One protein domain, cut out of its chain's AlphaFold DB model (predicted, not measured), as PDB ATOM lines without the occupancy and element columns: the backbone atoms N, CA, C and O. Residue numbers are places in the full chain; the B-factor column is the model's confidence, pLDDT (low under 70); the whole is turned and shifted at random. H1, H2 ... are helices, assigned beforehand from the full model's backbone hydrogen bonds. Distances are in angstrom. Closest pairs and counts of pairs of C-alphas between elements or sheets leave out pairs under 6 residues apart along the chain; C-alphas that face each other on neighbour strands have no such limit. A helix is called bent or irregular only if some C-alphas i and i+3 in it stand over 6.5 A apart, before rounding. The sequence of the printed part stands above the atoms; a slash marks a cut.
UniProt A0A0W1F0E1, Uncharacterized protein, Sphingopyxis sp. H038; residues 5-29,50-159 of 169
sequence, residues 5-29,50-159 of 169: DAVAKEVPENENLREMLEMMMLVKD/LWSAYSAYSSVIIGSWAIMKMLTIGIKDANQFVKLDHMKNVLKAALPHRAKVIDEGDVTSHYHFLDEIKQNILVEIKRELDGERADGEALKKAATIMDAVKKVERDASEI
ATOM      1  N   ASP A   5     135.568  78.420 113.247       70.62
ATOM      2  CA  ASP A   5     135.736  77.823 111.915       70.62
ATOM      3  C   ASP A   5     136.352  76.420 111.953       70.62
ATOM      4  O   ASP A   5     136.051  75.585 111.102       70.62
ATOM      5  N   ALA A   6     137.239  76.159 112.917       76.81
ATOM      6  CA  ALA A   6     137.843  74.844 113.104       76.81
ATOM      7  C   ALA A   6     136.850  73.890 113.776       76.81
ATOM      8  O   ALA A   6     136.700  72.753 113.341       76.81
ATOM      9  N   VAL A   7     136.124  74.383 114.785       74.50
ATOM     10  CA  VAL A   7     135.086  73.616 115.482       74.50
ATOM     11  C   VAL A   7     133.969  73.217 114.511       74.50
ATOM     12  O   VAL A   7     133.681  72.036 114.363       74.50
ATOM     13  N   ALA A   8     133.386  74.168 113.776       74.19
ATOM     14  CA  ALA A   8     132.266  73.930 112.863       74.19
ATOM     15  C   ALA A   8     132.582  72.913 111.753       74.19
ATOM     16  O   ALA A   8     131.691  72.192 111.310       74.19
ATOM     17  N   LYS A   9     133.845  72.833 111.319       80.06
ATOM     18  CA  LYS A   9     134.289  71.864 110.309       80.06
ATOM     19  C   LYS A   9     134.384  70.440 110.844       80.06
ATOM     20  O   LYS A   9     134.157  69.511 110.080       80.06
ATOM     21  N   GLU A  10     134.728  70.267 112.116       79.94
ATOM     22  CA  GLU A  10     134.994  68.942 112.683       79.94
ATOM     23  C   GLU A  10     133.838  68.368 113.503       79.94
ATOM     24  O   GLU A  10     133.733  67.153 113.624       79.94
ATOM     25  N   VAL A  11     132.927  69.198 114.019       80.44
ATOM     26  CA  VAL A  11     131.765  68.753 114.820       80.44
ATOM     27  C   VAL A  11     130.884  67.684 114.144       80.44
ATOM     28  O   VAL A  11     130.383  66.805 114.857       80.44
ATOM     29  N   PRO A  12     130.648  67.697 112.813       79.94
ATOM     30  CA  PRO A  12     129.846  66.652 112.172       79.94
ATOM     31  C   PRO A  12     130.461  65.250 112.298       79.94
ATOM     32  O   PRO A  12     129.728  64.280 112.476       79.94
ATOM     33  N   GLU A  13     131.793  65.163 112.294       82.31
ATOM     34  CA  GLU A  13     132.549  63.904 112.208       82.31
ATOM     35  C   GLU A  13     133.256  63.524 113.524       82.31
ATOM     36  O   GLU A  13     133.729  62.400 113.676       82.31
ATOM     37  N   ASN A  14     133.343  64.447 114.486       80.12
ATOM     38  CA  ASN A  14     134.072  64.270 115.740       80.12
ATOM     39  C   ASN A  14     133.103  64.216 116.933       80.12
ATOM     40  O   ASN A  14     132.683  65.247 117.465       80.12
ATOM     41  N   GLU A  15     132.759  62.997 117.352       82.25
ATOM     42  CA  GLU A  15     131.851  62.725 118.478       82.25
ATOM     43  C   GLU A  15     132.349  63.357 119.787       82.25
ATOM     44  O   GLU A  15     131.570  64.000 120.485       82.25
ATOM     45  N   ASN A  16     133.660  63.315 120.047       79.31
ATOM     46  CA  ASN A  16     134.261  63.955 121.220       79.31
ATOM     47  C   ASN A  16     134.059  65.476 121.190       79.31
ATOM     48  O   ASN A  16     133.737  66.089 122.201       79.31
ATOM     49  N   LEU A  17     134.217  66.117 120.027       76.69
ATOM     50  CA  LEU A  17     134.004  67.560 119.891       76.69
ATOM     51  C   LEU A  17     132.527  67.947 120.059       76.69
ATOM     52  O   LEU A  17     132.227  69.025 120.571       76.69
ATOM     53  N   ARG A  18     131.602  67.063 119.672       79.00
ATOM     54  CA  ARG A  18     130.171  67.230 119.946       79.00
ATOM     55  C   ARG A  18     129.881  67.112 121.438       79.00
ATOM     56  O   ARG A  18     129.247  68.008 121.984       79.00
ATOM     57  N   GLU A  19     130.439  66.105 122.105       76.38
ATOM     58  CA  GLU A  19     130.356  65.937 123.560       76.38
ATOM     59  C   GLU A  19     130.975  67.136 124.304       76.38
ATOM     60  O   GLU A  19     130.434  67.605 125.301       76.38
ATOM     61  N   MET A  20     132.066  67.711 123.783       74.25
ATOM     62  CA  MET A  20     132.660  68.950 124.294       74.25
ATOM     63  C   MET A  20     131.669  70.109 124.263       74.25
ATOM     64  O   MET A  20     131.532  70.823 125.253       74.25
ATOM     65  N   LEU A  21     131.026  70.333 123.113       71.88
ATOM     66  CA  LEU A  21     130.069  71.420 122.935       71.88
ATOM     67  C   LEU A  21     128.826  71.185 123.779       71.88
ATOM     68  O   LEU A  21     128.345  72.121 124.404       71.88
ATOM     69  N   GLU A  22     128.345  69.948 123.853       72.81
ATOM     70  CA  GLU A  22     127.243  69.572 124.728       72.81
ATOM     71  C   GLU A  22     127.602  69.798 126.193       72.81
ATOM     72  O   GLU A  22     126.803  70.395 126.896       72.81
ATOM     73  N   MET A  23     128.809  69.464 126.653       62.50
ATOM     74  CA  MET A  23     129.267  69.786 128.010       62.50
ATOM     75  C   MET A  23     129.478  71.285 128.245       62.50
ATOM     76  O   MET A  23     129.198  71.775 129.337       62.50
ATOM     77  N   MET A  24     129.955  72.028 127.240       61.75
ATOM     78  CA  MET A  24     130.064  73.491 127.290       61.75
ATOM     79  C   MET A  24     128.695  74.186 127.237       61.75
ATOM     80  O   MET A  24     128.576  75.310 127.708       61.75
ATOM     81  N   MET A  25     127.661  73.544 126.689       56.38
ATOM     82  CA  MET A  25     126.271  74.022 126.699       56.38
ATOM     83  C   MET A  25     125.491  73.522 127.929       56.38
ATOM     84  O   MET A  25     124.635  74.234 128.444       56.38
ATOM     85  N   LEU A  26     125.841  72.348 128.465       45.47
ATOM     86  CA  LEU A  26     125.443  71.800 129.773       45.47
ATOM     87  C   LEU A  26     126.205  72.457 130.931       45.47
ATOM     88  O   LEU A  26     126.101  72.034 132.081       45.47
ATOM     89  N   VAL A  27     126.861  73.583 130.656       48.16
ATOM     90  CA  VAL A  27     127.282  74.604 131.618       48.16
ATOM     91  C   VAL A  27     126.129  75.098 132.502       48.16
ATOM     92  O   VAL A  27     126.358  75.957 133.321       48.16
ATOM     93  N   LYS A  28     124.932  74.508 132.488       44.56
ATOM     94  CA  LYS A  28     123.989  74.609 133.607       44.56
ATOM     95  C   LYS A  28     124.611  74.188 134.949       44.56
ATOM     96  O   LYS A  28     124.415  74.894 135.928       44.56
ATOM     97  N   ASP A  29     125.435  73.135 134.983       45.97
ATOM     98  CA  ASP A  29     126.136  72.717 136.214       45.97
ATOM     99  C   ASP A  29     127.301  73.654 136.560       45.97
ATOM    100  O   ASP A  29     127.610  73.868 137.727       45.97
ATOM    101  N   LEU A  50     141.114  96.273 141.290       93.38
ATOM    102  CA  LEU A  50     140.680  95.033 141.927       93.38
ATOM    103  C   LEU A  50     139.847  94.188 140.960       93.38
ATOM    104  O   LEU A  50     140.157  93.014 140.724       93.38
ATOM    105  N   TRP A  51     138.845  94.799 140.322       93.38
ATOM    106  CA  TRP A  51     137.991  94.106 139.360       93.38
ATOM    107  C   TRP A  51     138.782  93.545 138.174       93.38
ATOM    108  O   TRP A  51     138.547  92.418 137.733       93.38
ATOM    109  N   SER A  52     139.751  94.305 137.662       92.94
ATOM    110  CA  SER A  52     140.575  93.874 136.534       92.94
ATOM    111  C   SER A  52     141.467  92.681 136.888       92.94
ATOM    112  O   SER A  52     141.557  91.729 136.110       92.94
ATOM    113  N   ALA A  53     142.068  92.681 138.083       92.56
ATOM    114  CA  ALA A  53     142.890  91.580 138.569       92.56
ATOM    115  C   ALA A  53     142.052  90.312 138.789       92.56
ATOM    116  O   ALA A  53     142.452  89.229 138.353       92.56
ATOM    117  N   TYR A  54     140.862  90.456 139.384       92.25
ATOM    118  CA  TYR A  54     139.896  89.366 139.518       92.25
ATOM    119  C   TYR A  54     139.477  88.808 138.152       92.25
ATOM    120  O   TYR A  54     139.538  87.601 137.923       92.25
ATOM    121  N   SER A  55     139.135  89.682 137.206       89.69
ATOM    122  CA  SER A  55     138.711  89.281 135.862       89.69
ATOM    123  C   SER A  55     139.807  88.507 135.118       89.69
ATOM    124  O   SER A  55     139.528  87.499 134.463       89.69
ATOM    125  N   ALA A  56     141.071  88.928 135.246       91.00
ATOM    126  CA  ALA A  56     142.211  88.196 134.696       91.00
ATOM    127  C   ALA A  56     142.372  86.810 135.337       91.00
ATOM    128  O   ALA A  56     142.535  85.821 134.620       91.00
ATOM    129  N   TYR A  57     142.288  86.732 136.668       91.56
ATOM    130  CA  TYR A  57     142.363  85.479 137.421       91.56
ATOM    131  C   TYR A  57     141.287  84.483 136.967       91.56
ATOM    132  O   TYR A  57     141.604  83.361 136.562       91.56
ATOM    133  N   SER A  58     140.025  84.919 136.952       86.62
ATOM    134  CA  SER A  58     138.885  84.101 136.537       86.62
ATOM    135  C   SER A  58     139.019  83.633 135.089       86.62
ATOM    136  O   SER A  58     138.824  82.453 134.805       86.62
ATOM    137  N   SER A  59     139.450  84.513 134.179       84.38
ATOM    138  CA  SER A  59     139.657  84.157 132.768       84.38
ATOM    139  C   SER A  59     140.675  83.026 132.593       84.38
ATOM    140  O   SER A  59     140.452  82.111 131.802       84.38
ATOM    141  N   VAL A  60     141.786  83.057 133.340       86.69
ATOM    142  CA  VAL A  60     142.829  82.019 133.269       86.69
ATOM    143  C   VAL A  60     142.325  80.683 133.820       86.69
ATOM    144  O   VAL A  60     142.610  79.639 133.229       86.69
ATOM    145  N   ILE A  61     141.549  80.695 134.908       84.94
ATOM    146  CA  ILE A  61     140.922  79.480 135.453       84.94
ATOM    147  C   ILE A  61     139.950  78.874 134.446       84.94
ATOM    148  O   ILE A  61     140.044  77.683 134.154       84.94
ATOM    149  N   ILE A  62     139.056  79.690 133.882       78.75
ATOM    150  CA  ILE A  62     138.066  79.257 132.889       78.75
ATOM    151  C   ILE A  62     138.769  78.670 131.655       78.75
ATOM    152  O   ILE A  62     138.417  77.584 131.193       78.75
ATOM    153  N   GLY A  63     139.820  79.335 131.163       79.19
ATOM    154  CA  GLY A  63     140.670  78.837 130.077       79.19
ATOM    155  C   GLY A  63     141.315  77.487 130.386       79.19
ATOM    156  O   GLY A  63     141.228  76.560 129.582       79.19
ATOM    157  N   SER A  64     141.917  77.356 131.568       81.06
ATOM    158  CA  SER A  64     142.586  76.122 131.998       81.06
ATOM    159  C   SER A  64     141.597  74.968 132.176       81.06
ATOM    160  O   SER A  64     141.869  73.843 131.759       81.06
ATOM    161  N   TRP A  65     140.419  75.248 132.739       79.00
ATOM    162  CA  TRP A  65     139.341  74.276 132.889       79.00
ATOM    163  C   TRP A  65     138.826  73.779 131.534       79.00
ATOM    164  O   TRP A  65     138.679  72.571 131.350       79.00
ATOM    165  N   ALA A  66     138.627  74.674 130.562       76.56
ATOM    166  CA  ALA A  66     138.200  74.292 129.217       76.56
ATOM    167  C   ALA A  66     139.221  73.382 128.516       76.56
ATOM    168  O   ALA A  66     138.837  72.371 127.928       76.56
ATOM    169  N   ILE A  67     140.519  73.693 128.626       80.06
ATOM    170  CA  ILE A  67     141.596  72.844 128.090       80.06
ATOM    171  C   ILE A  67     141.579  71.470 128.767       80.06
ATOM    172  O   ILE A  67     141.615  70.446 128.089       80.06
ATOM    173  N   MET A  68     141.479  71.430 130.098       79.25
ATOM    174  CA  MET A  68     141.404  70.172 130.843       79.25
ATOM    175  C   MET A  68     140.210  69.326 130.389       79.25
ATOM    176  O   MET A  68     140.360  68.127 130.167       79.25
ATOM    177  N   LYS A  69     139.042  69.942 130.188       76.19
ATOM    178  CA  LYS A  69     137.851  69.244 129.696       76.19
ATOM    179  C   LYS A  69     138.046  68.673 128.296       76.19
ATOM    180  O   LYS A  69     137.726  67.506 128.094       76.19
ATOM    181  N   MET A  70     138.644  69.427 127.374       76.81
ATOM    182  CA  MET A  70     139.008  68.930 126.039       76.81
ATOM    183  C   MET A  70     139.913  67.698 126.108       76.81
ATOM    184  O   MET A  70     139.683  66.712 125.411       76.81
ATOM    185  N   LEU A  71     140.906  67.716 126.996       80.81
ATOM    186  CA  LEU A  71     141.793  66.572 127.177       80.81
ATOM    187  C   LEU A  71     141.042  65.348 127.723       80.81
ATOM    188  O   LEU A  71     141.304  64.232 127.275       80.81
ATOM    189  N   THR A  72     140.089  65.532 128.647       76.69
ATOM    190  CA  THR A  72     139.337  64.411 129.247       76.69
ATOM    191  C   THR A  72     138.453  63.648 128.261       76.69
ATOM    192  O   THR A  72     138.248  62.455 128.450       76.69
ATOM    193  N   ILE A  73     137.999  64.297 127.190       79.12
ATOM    194  CA  ILE A  73     137.230  63.677 126.095       79.12
ATOM    195  C   ILE A  73     138.114  63.241 124.922       79.12
ATOM    196  O   ILE A  73     137.630  62.939 123.840       79.12
ATOM    197  N   GLY A  74     139.437  63.245 125.089       75.81
ATOM    198  CA  GLY A  74     140.356  62.739 124.074       75.81
ATOM    199  C   GLY A  74     140.690  63.708 122.935       75.81
ATOM    200  O   GLY A  74     141.315  63.281 121.961       75.81
ATOM    201  N   ILE A  75     140.358  65.003 123.043       80.81
ATOM    202  CA  ILE A  75     140.896  66.031 122.139       80.81
ATOM    203  C   ILE A  75     142.354  66.289 122.531       80.81
ATOM    204  O   ILE A  75     142.636  66.903 123.556       80.81
ATOM    205  N   LYS A  76     143.294  65.801 121.714       77.06
ATOM    206  CA  LYS A  76     144.737  65.848 122.016       77.06
ATOM    207  C   LYS A  76     145.386  67.207 121.755       77.06
ATOM    208  O   LYS A  76     146.369  67.523 122.417       77.06
ATOM    209  N   ASP A  77     144.858  67.991 120.815       80.94
ATOM    210  CA  ASP A  77     145.374  69.326 120.499       80.94
ATOM    211  C   ASP A  77     144.320  70.410 120.751       80.94
ATOM    212  O   ASP A  77     143.551  70.802 119.871       80.94
ATOM    213  N   ALA A  78     144.294  70.927 121.980       74.75
ATOM    214  CA  ALA A  78     143.407  72.026 122.348       74.75
ATOM    215  C   ALA A  78     143.722  73.328 121.581       74.75
ATOM    216  O   ALA A  78     142.829  74.161 121.412       74.75
ATOM    217  N   ASN A  79     144.945  73.515 121.053       76.69
ATOM    218  CA  ASN A  79     145.276  74.705 120.257       76.69
ATOM    219  C   ASN A  79     144.469  74.765 118.963       76.69
ATOM    220  O   ASN A  79     144.248  75.856 118.433       76.69
ATOM    221  N   GLN A  80     144.022  73.624 118.440       78.00
ATOM    222  CA  GLN A  80     143.197  73.579 117.241       78.00
ATOM    223  C   GLN A  80     141.831  74.240 117.457       78.00
ATOM    224  O   GLN A  80     141.296  74.869 116.543       78.00
ATOM    225  N   PHE A  81     141.298  74.163 118.677       73.25
ATOM    226  CA  PHE A  81     139.938  74.598 118.984       73.25
ATOM    227  C   PHE A  81     139.878  75.819 119.894       73.25
ATOM    228  O   PHE A  81     138.824  76.438 119.967       73.25
ATOM    229  N   VAL A  82     140.980  76.221 120.537       74.75
ATOM    230  CA  VAL A  82     141.008  77.336 121.495       74.75
ATOM    231  C   VAL A  82     142.013  78.404 121.066       74.75
ATOM    232  O   VAL A  82     143.108  78.116 120.583       74.75
ATOM    233  N   LYS A  83     141.655  79.678 121.245       77.38
ATOM    234  CA  LYS A  83     142.551  80.821 120.990       77.38
ATOM    235  C   LYS A  83     143.497  81.043 122.179       77.38
ATOM    236  O   LYS A  83     143.319  81.980 122.955       77.38
ATOM    237  N   LEU A  84     144.495  80.174 122.338       75.38
ATOM    238  CA  LEU A  84     145.392  80.180 123.506       75.38
ATOM    239  C   LEU A  84     146.267  81.439 123.613       75.38
ATOM    240  O   LEU A  84     146.574  81.883 124.722       75.38
ATOM    241  N   ASP A  85     146.536  82.110 122.493       81.06
ATOM    242  CA  ASP A  85     147.227  83.405 122.463       81.06
ATOM    243  C   ASP A  85     146.471  84.508 123.215       81.06
ATOM    244  O   ASP A  85     147.076  85.416 123.790       81.06
ATOM    245  N   HIS A  86     145.137  84.436 123.266       83.31
ATOM    246  CA  HIS A  86     144.350  85.424 124.002       83.31
ATOM    247  C   HIS A  86     144.589  85.296 125.508       83.31
ATOM    248  O   HIS A  86     144.605  86.304 126.214       83.31
ATOM    249  N   MET A  87     144.876  84.084 125.989       85.19
ATOM    250  CA  MET A  87     145.203  83.868 127.395       85.19
ATOM    251  C   MET A  87     146.595  84.365 127.753       85.19
ATOM    252  O   MET A  87     146.757  84.999 128.796       85.19
ATOM    253  N   LYS A  88     147.563  84.203 126.846       90.06
ATOM    254  CA  LYS A  88     148.870  84.856 126.978       90.06
ATOM    255  C   LYS A  88     148.720  86.373 127.081       90.06
ATOM    256  O   LYS A  88     149.363  86.996 127.917       90.06
ATOM    257  N   ASN A  89     147.837  86.980 126.289       91.94
ATOM    258  CA  ASN A  89     147.613  88.426 126.335       91.94
ATOM    259  C   ASN A  89     147.015  88.903 127.667       91.94
ATOM    260  O   ASN A  89     147.468  89.920 128.190       91.94
ATOM    261  N   VAL A  90     146.059  88.166 128.242       91.81
ATOM    262  CA  VAL A  90     145.526  88.466 129.585       91.81
ATOM    263  C   VAL A  90     146.631  88.381 130.638       91.81
ATOM    264  O   VAL A  90     146.807  89.316 131.418       91.81
ATOM    265  N   LEU A  91     147.427  87.308 130.619       93.38
ATOM    266  CA  LEU A  91     148.540  87.130 131.552       93.38
ATOM    267  C   LEU A  91     149.594  88.233 131.415       93.38
ATOM    268  O   LEU A  91     150.058  88.755 132.422       93.38
ATOM    269  N   LYS A  92     149.942  88.635 130.189       94.56
ATOM    270  CA  LYS A  92     150.903  89.721 129.939       94.56
ATOM    271  C   LYS A  92     150.383  91.081 130.385       94.56
ATOM    272  O   LYS A  92     151.166  91.894 130.866       94.56
ATOM    273  N   ALA A  93     149.084  91.333 130.243       94.56
ATOM    274  CA  ALA A  93     148.475  92.557 130.749       94.56
ATOM    275  C   ALA A  93     148.470  92.588 132.288       94.56
ATOM    276  O   ALA A  93     148.772  93.620 132.887       94.56
ATOM    277  N   ALA A  94     148.171  91.455 132.930       93.69
ATOM    278  CA  ALA A  94     148.147  91.346 134.387       93.69
ATOM    279  C   ALA A  94     149.560  91.383 135.002       93.69
ATOM    280  O   ALA A  94     149.789  92.079 135.997       93.69
ATOM    281  N   LEU A  95     150.510  90.673 134.383       95.12
ATOM    282  CA  LEU A  95     151.880  90.449 134.849       95.12
ATOM    283  C   LEU A  95     152.911  90.848 133.770       95.12
ATOM    284  O   LEU A  95     153.630  89.998 133.238       95.12
ATOM    285  N   PRO A  96     153.047  92.144 133.438       93.31
ATOM    286  CA  PRO A  96     153.911  92.592 132.339       93.31
ATOM    287  C   PRO A  96     155.388  92.229 132.539       93.31
ATOM    288  O   PRO A  96     156.097  91.934 131.581       93.31
ATOM    289  N   HIS A  97     155.851  92.164 133.787       94.44
ATOM    290  CA  HIS A  97     157.217  91.754 134.114       94.44
ATOM    291  C   HIS A  97     157.481  90.254 133.869       94.44
ATOM    292  O   HIS A  97     158.635  89.842 133.767       94.44
ATOM    293  N   ARG A  98     156.430  89.433 133.727       93.56
ATOM    294  CA  ARG A  98     156.511  88.015 133.341       93.56
ATOM    295  C   ARG A  98     156.365  87.796 131.837       93.56
ATOM    296  O   ARG A  98     156.413  86.648 131.405       93.56
ATOM    297  N   ALA A  99     156.216  88.849 131.027       93.06
ATOM    298  CA  ALA A  99     155.821  88.715 129.624       93.06
ATOM    299  C   ALA A  99     156.714  87.772 128.810       93.06
ATOM    300  O   ALA A  99     156.203  86.912 128.101       93.06
ATOM    301  N   LYS A 100     158.035  87.860 128.995       92.38
ATOM    302  CA  LYS A 100     158.992  86.962 128.338       92.38
ATOM    303  C   LYS A 100     158.753  85.489 128.691       92.38
ATOM    304  O   LYS A 100     158.728  84.643 127.808       92.38
ATOM    305  N   VAL A 101     158.527  85.199 129.973       90.94
ATOM    306  CA  VAL A 101     158.274  83.833 130.464       90.94
ATOM    307  C   VAL A 101     156.930  83.309 129.947       90.94
ATOM    308  O   VAL A 101     156.812  82.135 129.619       90.94
ATOM    309  N   ILE A 102     155.925  84.182 129.836       91.56
ATOM    310  CA  ILE A 102     154.608  83.841 129.277       91.56
ATOM    311  C   ILE A 102     154.702  83.537 127.772       91.56
ATOM    312  O   ILE A 102     154.029  82.632 127.280       91.56
ATOM    313  N   ASP A 103     155.531  84.275 127.034       89.81
ATOM    314  CA  ASP A 103     155.713  84.059 125.596       89.81
ATOM    315  C   ASP A 103     156.454  82.745 125.311       89.81
ATOM    316  O   ASP A 103     156.020  81.985 124.443       89.81
ATOM    317  N   GLU A 104     157.506  82.451 126.081       87.44
ATOM    318  CA  GLU A 104     158.325  81.234 125.964       87.44
ATOM    319  C   GLU A 104     157.621  79.967 126.492       87.44
ATOM    320  O   GLU A 104     157.960  78.859 126.079       87.44
ATOM    321  N   GLY A 105     156.649  80.119 127.396       79.56
ATOM    322  CA  GLY A 105     155.918  79.014 128.015       79.56
ATOM    323  C   GLY A 105     154.827  78.395 127.135       79.56
ATOM    324  O   GLY A 105     154.265  79.033 126.234       79.56
ATOM    325  N   ASP A 106     154.491  77.141 127.441       77.50
ATOM    326  CA  ASP A 106     153.299  76.478 126.912       77.50
ATOM    327  C   ASP A 106     152.046  76.904 127.694       77.50
ATOM    328  O   ASP A 106     152.104  77.302 128.857       77.50
ATOM    329  N   VAL A 107     150.878  76.790 127.071       72.19
ATOM    330  CA  VAL A 107     149.591  77.122 127.689       72.19
ATOM    331  C   VAL A 107     149.349  76.347 128.988       72.19
ATOM    332  O   VAL A 107     148.684  76.839 129.900       72.19
ATOM    333  N   THR A 108     149.910  75.139 129.089       72.12
ATOM    334  CA  THR A 108     149.796  74.283 130.266       72.12
ATOM    335  C   THR A 108     150.501  74.874 131.479       72.12
ATOM    336  O   THR A 108     150.133  74.525 132.588       72.12
ATOM    337  N   SER A 109     151.434  75.820 131.314       79.75
ATOM    338  CA  SER A 109     152.117  76.481 132.430       79.75
ATOM    339  C   SER A 109     151.386  77.725 132.945       79.75
ATOM    340  O   SER A 109     151.835  78.341 133.911       79.75
ATOM    341  N   HIS A 110     150.267  78.125 132.330       83.19
ATOM    342  CA  HIS A 110     149.554  79.354 132.688       83.19
ATOM    343  C   HIS A 110     149.044  79.376 134.138       83.19
ATOM    344  O   HIS A 110     148.972  80.447 134.743       83.19
ATOM    345  N   TYR A 111     148.741  78.214 134.727       81.31
ATOM    346  CA  TYR A 111     148.264  78.139 136.112       81.31
ATOM    347  C   TYR A 111     149.322  78.570 137.140       81.31
ATOM    348  O   TYR A 111     148.960  79.028 138.220       81.31
ATOM    349  N   HIS A 112     150.618  78.498 136.811       88.25
ATOM    350  CA  HIS A 112     151.695  78.936 137.708       88.25
ATOM    351  C   HIS A 112     151.663  80.440 138.008       88.25
ATOM    352  O   HIS A 112     152.255  80.885 138.986       88.25
ATOM    353  N   PHE A 113     150.969  81.227 137.183       92.25
ATOM    354  CA  PHE A 113     150.833  82.670 137.367       92.25
ATOM    355  C   PHE A 113     149.640  83.058 138.253       92.25
ATOM    356  O   PHE A 113     149.534  84.215 138.658       92.25
ATOM    357  N   LEU A 114     148.747  82.113 138.573       91.81
ATOM    358  CA  LEU A 114     147.524  82.391 139.333       91.81
ATOM    359  C   LEU A 114     147.814  82.898 140.746       91.81
ATOM    360  O   LEU A 114     147.139  83.819 141.201       91.81
ATOM    361  N   ASP A 115     148.830  82.351 141.416       93.62
ATOM    362  CA  ASP A 115     149.208  82.792 142.761       93.62
ATOM    363  C   ASP A 115     149.642  84.259 142.770       93.62
ATOM    364  O   ASP A 115     149.273  85.013 143.667       93.62
ATOM    365  N   GLU A 116     150.372  84.694 141.745       95.12
ATOM    366  CA  GLU A 116     150.839  86.074 141.632       95.12
ATOM    367  C   GLU A 116     149.677  87.041 141.360       95.12
ATOM    368  O   GLU A 116     149.580  88.097 141.984       95.12
ATOM    369  N   ILE A 117     148.734  86.655 140.492       94.50
ATOM    370  CA  ILE A 117     147.512  87.440 140.260       94.50
ATOM    371  C   ILE A 117     146.667  87.505 141.539       94.50
ATOM    372  O   ILE A 117     146.158  88.570 141.882       94.50
ATOM    373  N   LYS A 118     146.568  86.404 142.291       94.31
ATOM    374  CA  LYS A 118     145.879  86.369 143.586       94.31
ATOM    375  C   LYS A 118     146.522  87.315 144.601       94.31
ATOM    376  O   LYS A 118     145.797  87.995 145.321       94.31
ATOM    377  N   GLN A 119     147.851  87.398 144.654       95.69
ATOM    378  CA  GLN A 119     148.519  88.383 145.510       95.69
ATOM    379  C   GLN A 119     148.175  89.818 145.096       95.69
ATOM    380  O   GLN A 119     147.884  90.632 145.967       95.69
ATOM    381  N   ASN A 120     148.115  90.117 143.795       93.56
ATOM    382  CA  ASN A 120     147.688  91.440 143.325       93.56
ATOM    383  C   ASN A 120     146.252  91.770 143.766       93.56
ATOM    384  O   ASN A 120     146.004  92.876 144.230       93.56
ATOM    385  N   ILE A 121     145.324  90.806 143.698       94.12
ATOM    386  CA  ILE A 121     143.950  90.968 144.210       94.12
ATOM    387  C   ILE A 121     143.966  91.319 145.705       94.12
ATOM    388  O   ILE A 121     143.304  92.264 146.122       94.12
ATOM    389  N   LEU A 122     144.738  90.589 146.517       95.00
ATOM    390  CA  LEU A 122     144.829  90.840 147.961       95.00
ATOM    391  C   LEU A 122     145.422  92.217 148.285       95.00
ATOM    392  O   LEU A 122     144.996  92.852 149.249       95.00
ATOM    393  N   VAL A 123     146.389  92.675 147.487       94.19
ATOM    394  CA  VAL A 123     146.957  94.022 147.611       94.19
ATOM    395  C   VAL A 123     145.894  95.080 147.333       94.19
ATOM    396  O   VAL A 123     145.745  95.983 148.151       94.19
ATOM    397  N   GLU A 124     145.127  94.964 146.246       92.75
ATOM    398  CA  GLU A 124     144.084  95.953 145.934       92.75
ATOM    399  C   GLU A 124     142.947  95.940 146.967       92.75
ATOM    400  O   GLU A 124     142.535  97.004 147.416       92.75
ATOM    401  N   ILE A 125     142.521  94.766 147.459       92.81
ATOM    402  CA  ILE A 125     141.552  94.679 148.572       92.81
ATOM    403  C   ILE A 125     142.063  95.450 149.791       92.81
ATOM    404  O   ILE A 125     141.316  96.193 150.422       92.81
ATOM    405  N   LYS A 126     143.342  95.277 150.144       93.00
ATOM    406  CA  LYS A 126     143.923  95.983 151.284       93.00
ATOM    407  C   LYS A 126     143.935  97.499 151.060       93.00
ATOM    408  O   LYS A 126     143.581  98.228 151.977       93.00
ATOM    409  N   ARG A 127     144.300  97.960 149.861       91.88
ATOM    410  CA  ARG A 127     144.303  99.391 149.513       91.88
ATOM    411  C   ARG A 127     142.916 100.012 149.640       91.88
ATOM    412  O   ARG A 127     142.785 101.057 150.271       91.88
ATOM    413  N   GLU A 128     141.890  99.334 149.132       91.56
ATOM    414  CA  GLU A 128     140.501  99.784 149.269       91.56
ATOM    415  C   GLU A 128     140.066  99.860 150.742       91.56
ATOM    416  O   GLU A 128     139.463 100.850 151.161       91.56
ATOM    417  N   LEU A 129     140.417  98.855 151.557       90.94
ATOM    418  CA  LEU A 129     140.128  98.846 152.998       90.94
ATOM    419  C   LEU A 129     140.876  99.946 153.767       90.94
ATOM    420  O   LEU A 129     140.333 100.494 154.728       90.94
ATOM    421  N   ASP A 130     142.090 100.285 153.335       93.62
ATOM    422  CA  ASP A 130     142.899 101.378 153.884       93.62
ATOM    423  C   ASP A 130     142.418 102.766 153.382       93.62
ATOM    424  O   ASP A 130     142.912 103.804 153.831       93.62
ATOM    425  N   GLY A 131     141.415 102.808 152.493       90.31
ATOM    426  CA  GLY A 131     140.842 104.033 151.926       90.31
ATOM    427  C   GLY A 131     141.717 104.695 150.859       90.31
ATOM    428  O   GLY A 131     141.488 105.857 150.503       90.31
ATOM    429  N   GLU A 132     142.726 103.984 150.353       90.81
ATOM    430  CA  GLU A 132     143.542 104.430 149.232       90.81
ATOM    431  C   GLU A 132     142.747 104.314 147.934       90.81
ATOM    432  O   GLU A 132     142.161 103.275 147.646       90.81
ATOM    433  N   ARG A 133     142.761 105.374 147.122       87.25
ATOM    434  CA  ARG A 133     142.143 105.349 145.793       87.25
ATOM    435  C   ARG A 133     143.144 104.957 144.725       87.25
ATOM    436  O   ARG A 133     144.303 105.381 144.772       87.25
ATOM    437  N   ALA A 134     142.659 104.259 143.705       86.50
ATOM    438  CA  ALA A 134     143.392 104.035 142.471       86.50
ATOM    439  C   ALA A 134     143.904 105.353 141.867       86.50
ATOM    440  O   ALA A 134     143.152 106.301 141.618       86.50
ATOM    441  N   ASP A 135     145.203 105.393 141.585       89.94
ATOM    442  CA  ASP A 135     145.820 106.477 140.834       89.94
ATOM    443  C   ASP A 135     145.660 106.276 139.313       89.94
ATOM    444  O   ASP A 135     145.136 105.273 138.816       89.94
ATOM    445  N   GLY A 136     146.125 107.258 138.538       88.31
ATOM    446  CA  GLY A 136     146.022 107.217 137.080       88.31
ATOM    447  C   GLY A 136     146.805 106.077 136.419       88.31
ATOM    448  O   GLY A 136     146.453 105.676 135.310       88.31
ATOM    449  N   GLU A 137     147.855 105.547 137.050       88.75
ATOM    450  CA  GLU A 137     148.617 104.414 136.512       88.75
ATOM    451  C   GLU A 137     147.891 103.094 136.772       88.75
ATOM    452  O   GLU A 137     147.740 102.287 135.848       88.75
ATOM    453  N   ALA A 138     147.359 102.915 137.983       87.19
ATOM    454  CA  ALA A 138     146.529 101.779 138.357       87.19
ATOM    455  C   ALA A 138     145.302 101.661 137.437       87.19
ATOM    456  O   ALA A 138     145.033 100.585 136.900       87.19
ATOM    457  N   LEU A 139     144.627 102.779 137.147       90.88
ATOM    458  CA  LEU A 139     143.485 102.812 136.225       90.88
ATOM    459  C   LEU A 139     143.869 102.448 134.780       90.88
ATOM    460  O   LEU A 139     143.149 101.702 134.113       90.88
ATOM    461  N   LYS A 140     145.018 102.922 134.281       91.25
ATOM    462  CA  LYS A 140     145.510 102.557 132.936       91.25
ATOM    463  C   LYS A 140     145.853 101.072 132.838       91.25
ATOM    464  O   LYS A 140     145.542 100.428 131.830       91.25
ATOM    465  N   LYS A 141     146.483 100.519 133.877       90.00
ATOM    466  CA  LYS A 141     146.781  99.088 133.958       90.00
ATOM    467  C   LYS A 141     145.487  98.274 133.975       90.00
ATOM    468  O   LYS A 141     145.354  97.347 133.177       90.00
ATOM    469  N   ALA A 142     144.517  98.670 134.798       90.62
ATOM    470  CA  ALA A 142     143.209  98.028 134.876       90.62
ATOM    471  C   ALA A 142     142.488  98.017 133.521       90.62
ATOM    472  O   ALA A 142     142.005  96.973 133.084       90.62
ATOM    473  N   ALA A 143     142.492  99.145 132.802       90.94
ATOM    474  CA  ALA A 143     141.925  99.237 131.458       90.94
ATOM    475  C   ALA A 143     142.605  98.268 130.474       90.94
ATOM    476  O   ALA A 143     141.925  97.553 129.742       90.94
ATOM    477  N   THR A 144     143.939  98.185 130.509       92.69
ATOM    478  CA  THR A 144     144.717  97.277 129.648       92.69
ATOM    479  C   THR A 144     144.367  95.809 129.912       92.69
ATOM    480  O   THR A 144     144.192  95.030 128.973       92.69
ATOM    481  N   ILE A 145     144.227  95.430 131.185       92.44
ATOM    482  CA  ILE A 145     143.806  94.084 131.585       92.44
ATOM    483  C   ILE A 145     142.382  93.805 131.098       92.44
ATOM    484  O   ILE A 145     142.140  92.784 130.454       92.44
ATOM    485  N   MET A 146     141.449  94.726 131.345       91.62
ATOM    486  CA  MET A 146     140.048  94.558 130.954       91.62
ATOM    487  C   MET A 146     139.862  94.480 129.441       91.62
ATOM    488  O   MET A 146     139.008  93.732 128.974       91.62
ATOM    489  N   ASP A 147     140.659  95.199 128.655       90.56
ATOM    490  CA  ASP A 147     140.624  95.082 127.198       90.56
ATOM    491  C   ASP A 147     141.103  93.708 126.717       90.56
ATOM    492  O   ASP A 147     140.539  93.160 125.765       90.56
ATOM    493  N   ALA A 148     142.101  93.118 127.383       89.88
ATOM    494  CA  ALA A 148     142.531  91.752 127.103       89.88
ATOM    495  C   ALA A 148     141.451  90.728 127.495       89.88
ATOM    496  O   ALA A 148     141.141  89.840 126.700       89.88
ATOM    497  N   VAL A 149     140.824  90.887 128.666       85.44
ATOM    498  CA  VAL A 149     139.731  90.015 129.137       85.44
ATOM    499  C   VAL A 149     138.522  90.091 128.203       85.44
ATOM    500  O   VAL A 149     138.061  89.067 127.706       85.44
ATOM    501  N   LYS A 150     138.068  91.297 127.844       85.44
ATOM    502  CA  LYS A 150     136.931  91.494 126.927       85.44
ATOM    503  C   LYS A 150     137.148  90.853 125.558       85.44
ATOM    504  O   LYS A 150     136.174  90.533 124.881       85.44
ATOM    505  N   LYS A 151     138.396  90.706 125.100       85.44
ATOM    506  CA  LYS A 151     138.700  89.968 123.861       85.44
ATOM    507  C   LYS A 151     138.471  88.467 124.035       85.44
ATOM    508  O   LYS A 151     137.935  87.838 123.130       85.44
ATOM    509  N   VAL A 152     138.817  87.904 125.195       79.88
ATOM    510  CA  VAL A 152     138.523  86.500 125.532       79.88
ATOM    511  C   VAL A 152     137.011  86.258 125.592       79.88
ATOM    512  O   VAL A 152     136.542  85.277 125.009       79.88
ATOM    513  N   GLU A 153     136.271  87.171 126.233       72.25
ATOM    514  CA  GLU A 153     134.811  87.115 126.423       72.25
ATOM    515  C   GLU A 153     134.010  87.333 125.132       72.25
ATOM    516  O   GLU A 153     133.029  86.630 124.889       72.25
ATOM    517  N   ARG A 154     134.402  88.286 124.273       70.38
ATOM    518  CA  ARG A 154     133.731  88.511 122.977       70.38
ATOM    519  C   ARG A 154     133.769  87.266 122.102       70.38
ATOM    520  O   ARG A 154     132.743  86.812 121.614       70.38
ATOM    521  N   ASP A 155     134.930  86.631 122.038       65.00
ATOM    522  CA  ASP A 155     135.090  85.352 121.351       65.00
ATOM    523  C   ASP A 155     134.368  84.171 122.048       65.00
ATOM    524  O   ASP A 155     134.495  83.030 121.602       65.00
ATOM    525  N   ALA A 156     133.758  84.376 123.217       56.50
ATOM    526  CA  ALA A 156     132.917  83.391 123.902       56.50
ATOM    527  C   ALA A 156     131.418  83.702 123.726       56.50
ATOM    528  O   ALA A 156     130.607  82.788 123.701       56.50
ATOM    529  N   SER A 157     131.040  84.971 123.549       46.47
ATOM    530  CA  SER A 157     129.642  85.420 123.415       46.47
ATOM    531  C   SER A 157     129.106  85.379 121.977       46.47
ATOM    532  O   SER A 157     127.895  85.308 121.781       46.47
ATOM    533  N   GLU A 158     129.968  85.301 120.959       49.41
ATOM    534  CA  GLU A 158     129.559  84.961 119.581       49.41
ATOM    535  C   GLU A 158     128.911  83.557 119.469       49.41
ATOM    536  O   GLU A 158     128.219  83.265 118.495       49.41
ATOM    537  N   ILE A 159     129.045  82.717 120.503       47.09
ATOM    538  CA  ILE A 159     128.437  81.383 120.618       47.09
ATOM    539  C   ILE A 159     126.906  81.456 120.806       47.09
ATOM    540  O   ILE A 159     126.201  80.574 120.321       47.09
TER     541      ILE A 159
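What this domain is: This is residues 5 to 29 and 50 to 159 of the 169 residues of an uncharacterized protein of Sphingopyxis sp. H038 (UniProt A0A0W1F0E1). Four helices run lengthwise in an elongated bundle: H3 in the middle, H6 and H7 on two sides of it and H4 over a third, with short H5 folded back on H4. H1 and H2 make a loose corner at one end of the bundle, near the last turns of H3. The printed part has 135 residues with seven named helices, H1 to H7 in chain order, and no named strand; the class is all helix. It is only just compact, close to loose, with a radius of gyration of the C-alphas of 16.8 A, and its C-alphas span 56 by 33 by 22 A.

Where its parts are: Find C-alpha 5 at (135.736, 77.823, 111.915); there H1 begins, residues 5 to 10, 8.9 A long. Next comes H2, residues 15 to 25, 15.0 A. Past the cut, look for C-alpha 50 at (140.680, 95.033, 141.927), where H3, residues 50 to 72, begins its 33.2 A. H4 holds residues 84 to 94, 15.8 A, and H5 residues 96 to 104, 13.8 A. H6, residues 107 to 129, spans 34.7 A with a kink of 34 degrees near residue 114. H7, residues 136 to 157, spans 30.5 A, has a kink of 27 degrees near residue 151 and ends at C-alpha 157 (129.642, 85.420, 123.415). H5 and H6 are irregular: C-alphas 97 and 100 are 7.7 A apart, and C-alphas 108 and 111 are 7.2 A apart.

How they stand to each other: Start at the hub, H4, which touches H3, H5, H6 and H7. It forms a helical hairpin with H3, at a shallow tilt of 25 degrees; their closest C-alphas, of Ala 56 and Val 90, are 6.1 A apart. H4 and H7 run opposite ways at a shallow tilt of 18 degrees, closest at the C-alphas of Ala 93 and Ile 145, 5.0 A. H4 and H5 are a helical hairpin too, with the closest C-alphas, of Lys 92 and Ala 99, at 5.0 A. H6 touches H4 with residues 107 to 117 alone, closest at the C-alphas of Leu 84 and Val 107, 6.7 A. H3 touches H6, opposite ways at a shallow tilt of 24 degrees, with the C-alphas of Leu 50 and Glu 124 closest at 5.3 A. With residues 51 to 59 alone H3 touches H7, the same way, closest at the C-alphas of Ser 52 and Ala 142, 5.2 A. H6 and H7 are apart. H2 is close to H3 but not clearly touching, with the C-alphas of Met 20 and Met 70 closest at 6.6 A, and H1 is likewise close to H2, those of Glu 10 and Leu 17 closest at 7.4 A. Every O i to N i+4 pair is within hydrogen-bond range in H2, H3, H4 and H7, against 1 of 2 in H1, 3 of 5 in H5 and 13 of 19 in H6.

The domain as a whole: The two C-alphas farthest apart, of Glu 13 and Gly 131, are 57.1 A apart. Residues 30 to 49 are not printed, and C-alphas 29 and 50 are 27.2 A apart across the cut. Of the links that are printed whole, H3 to H4 is long. Look at the B-factor column for pLDDT under 70 at residues 23 to 29 and 155 to 159; the mean of the printed part is 82.4.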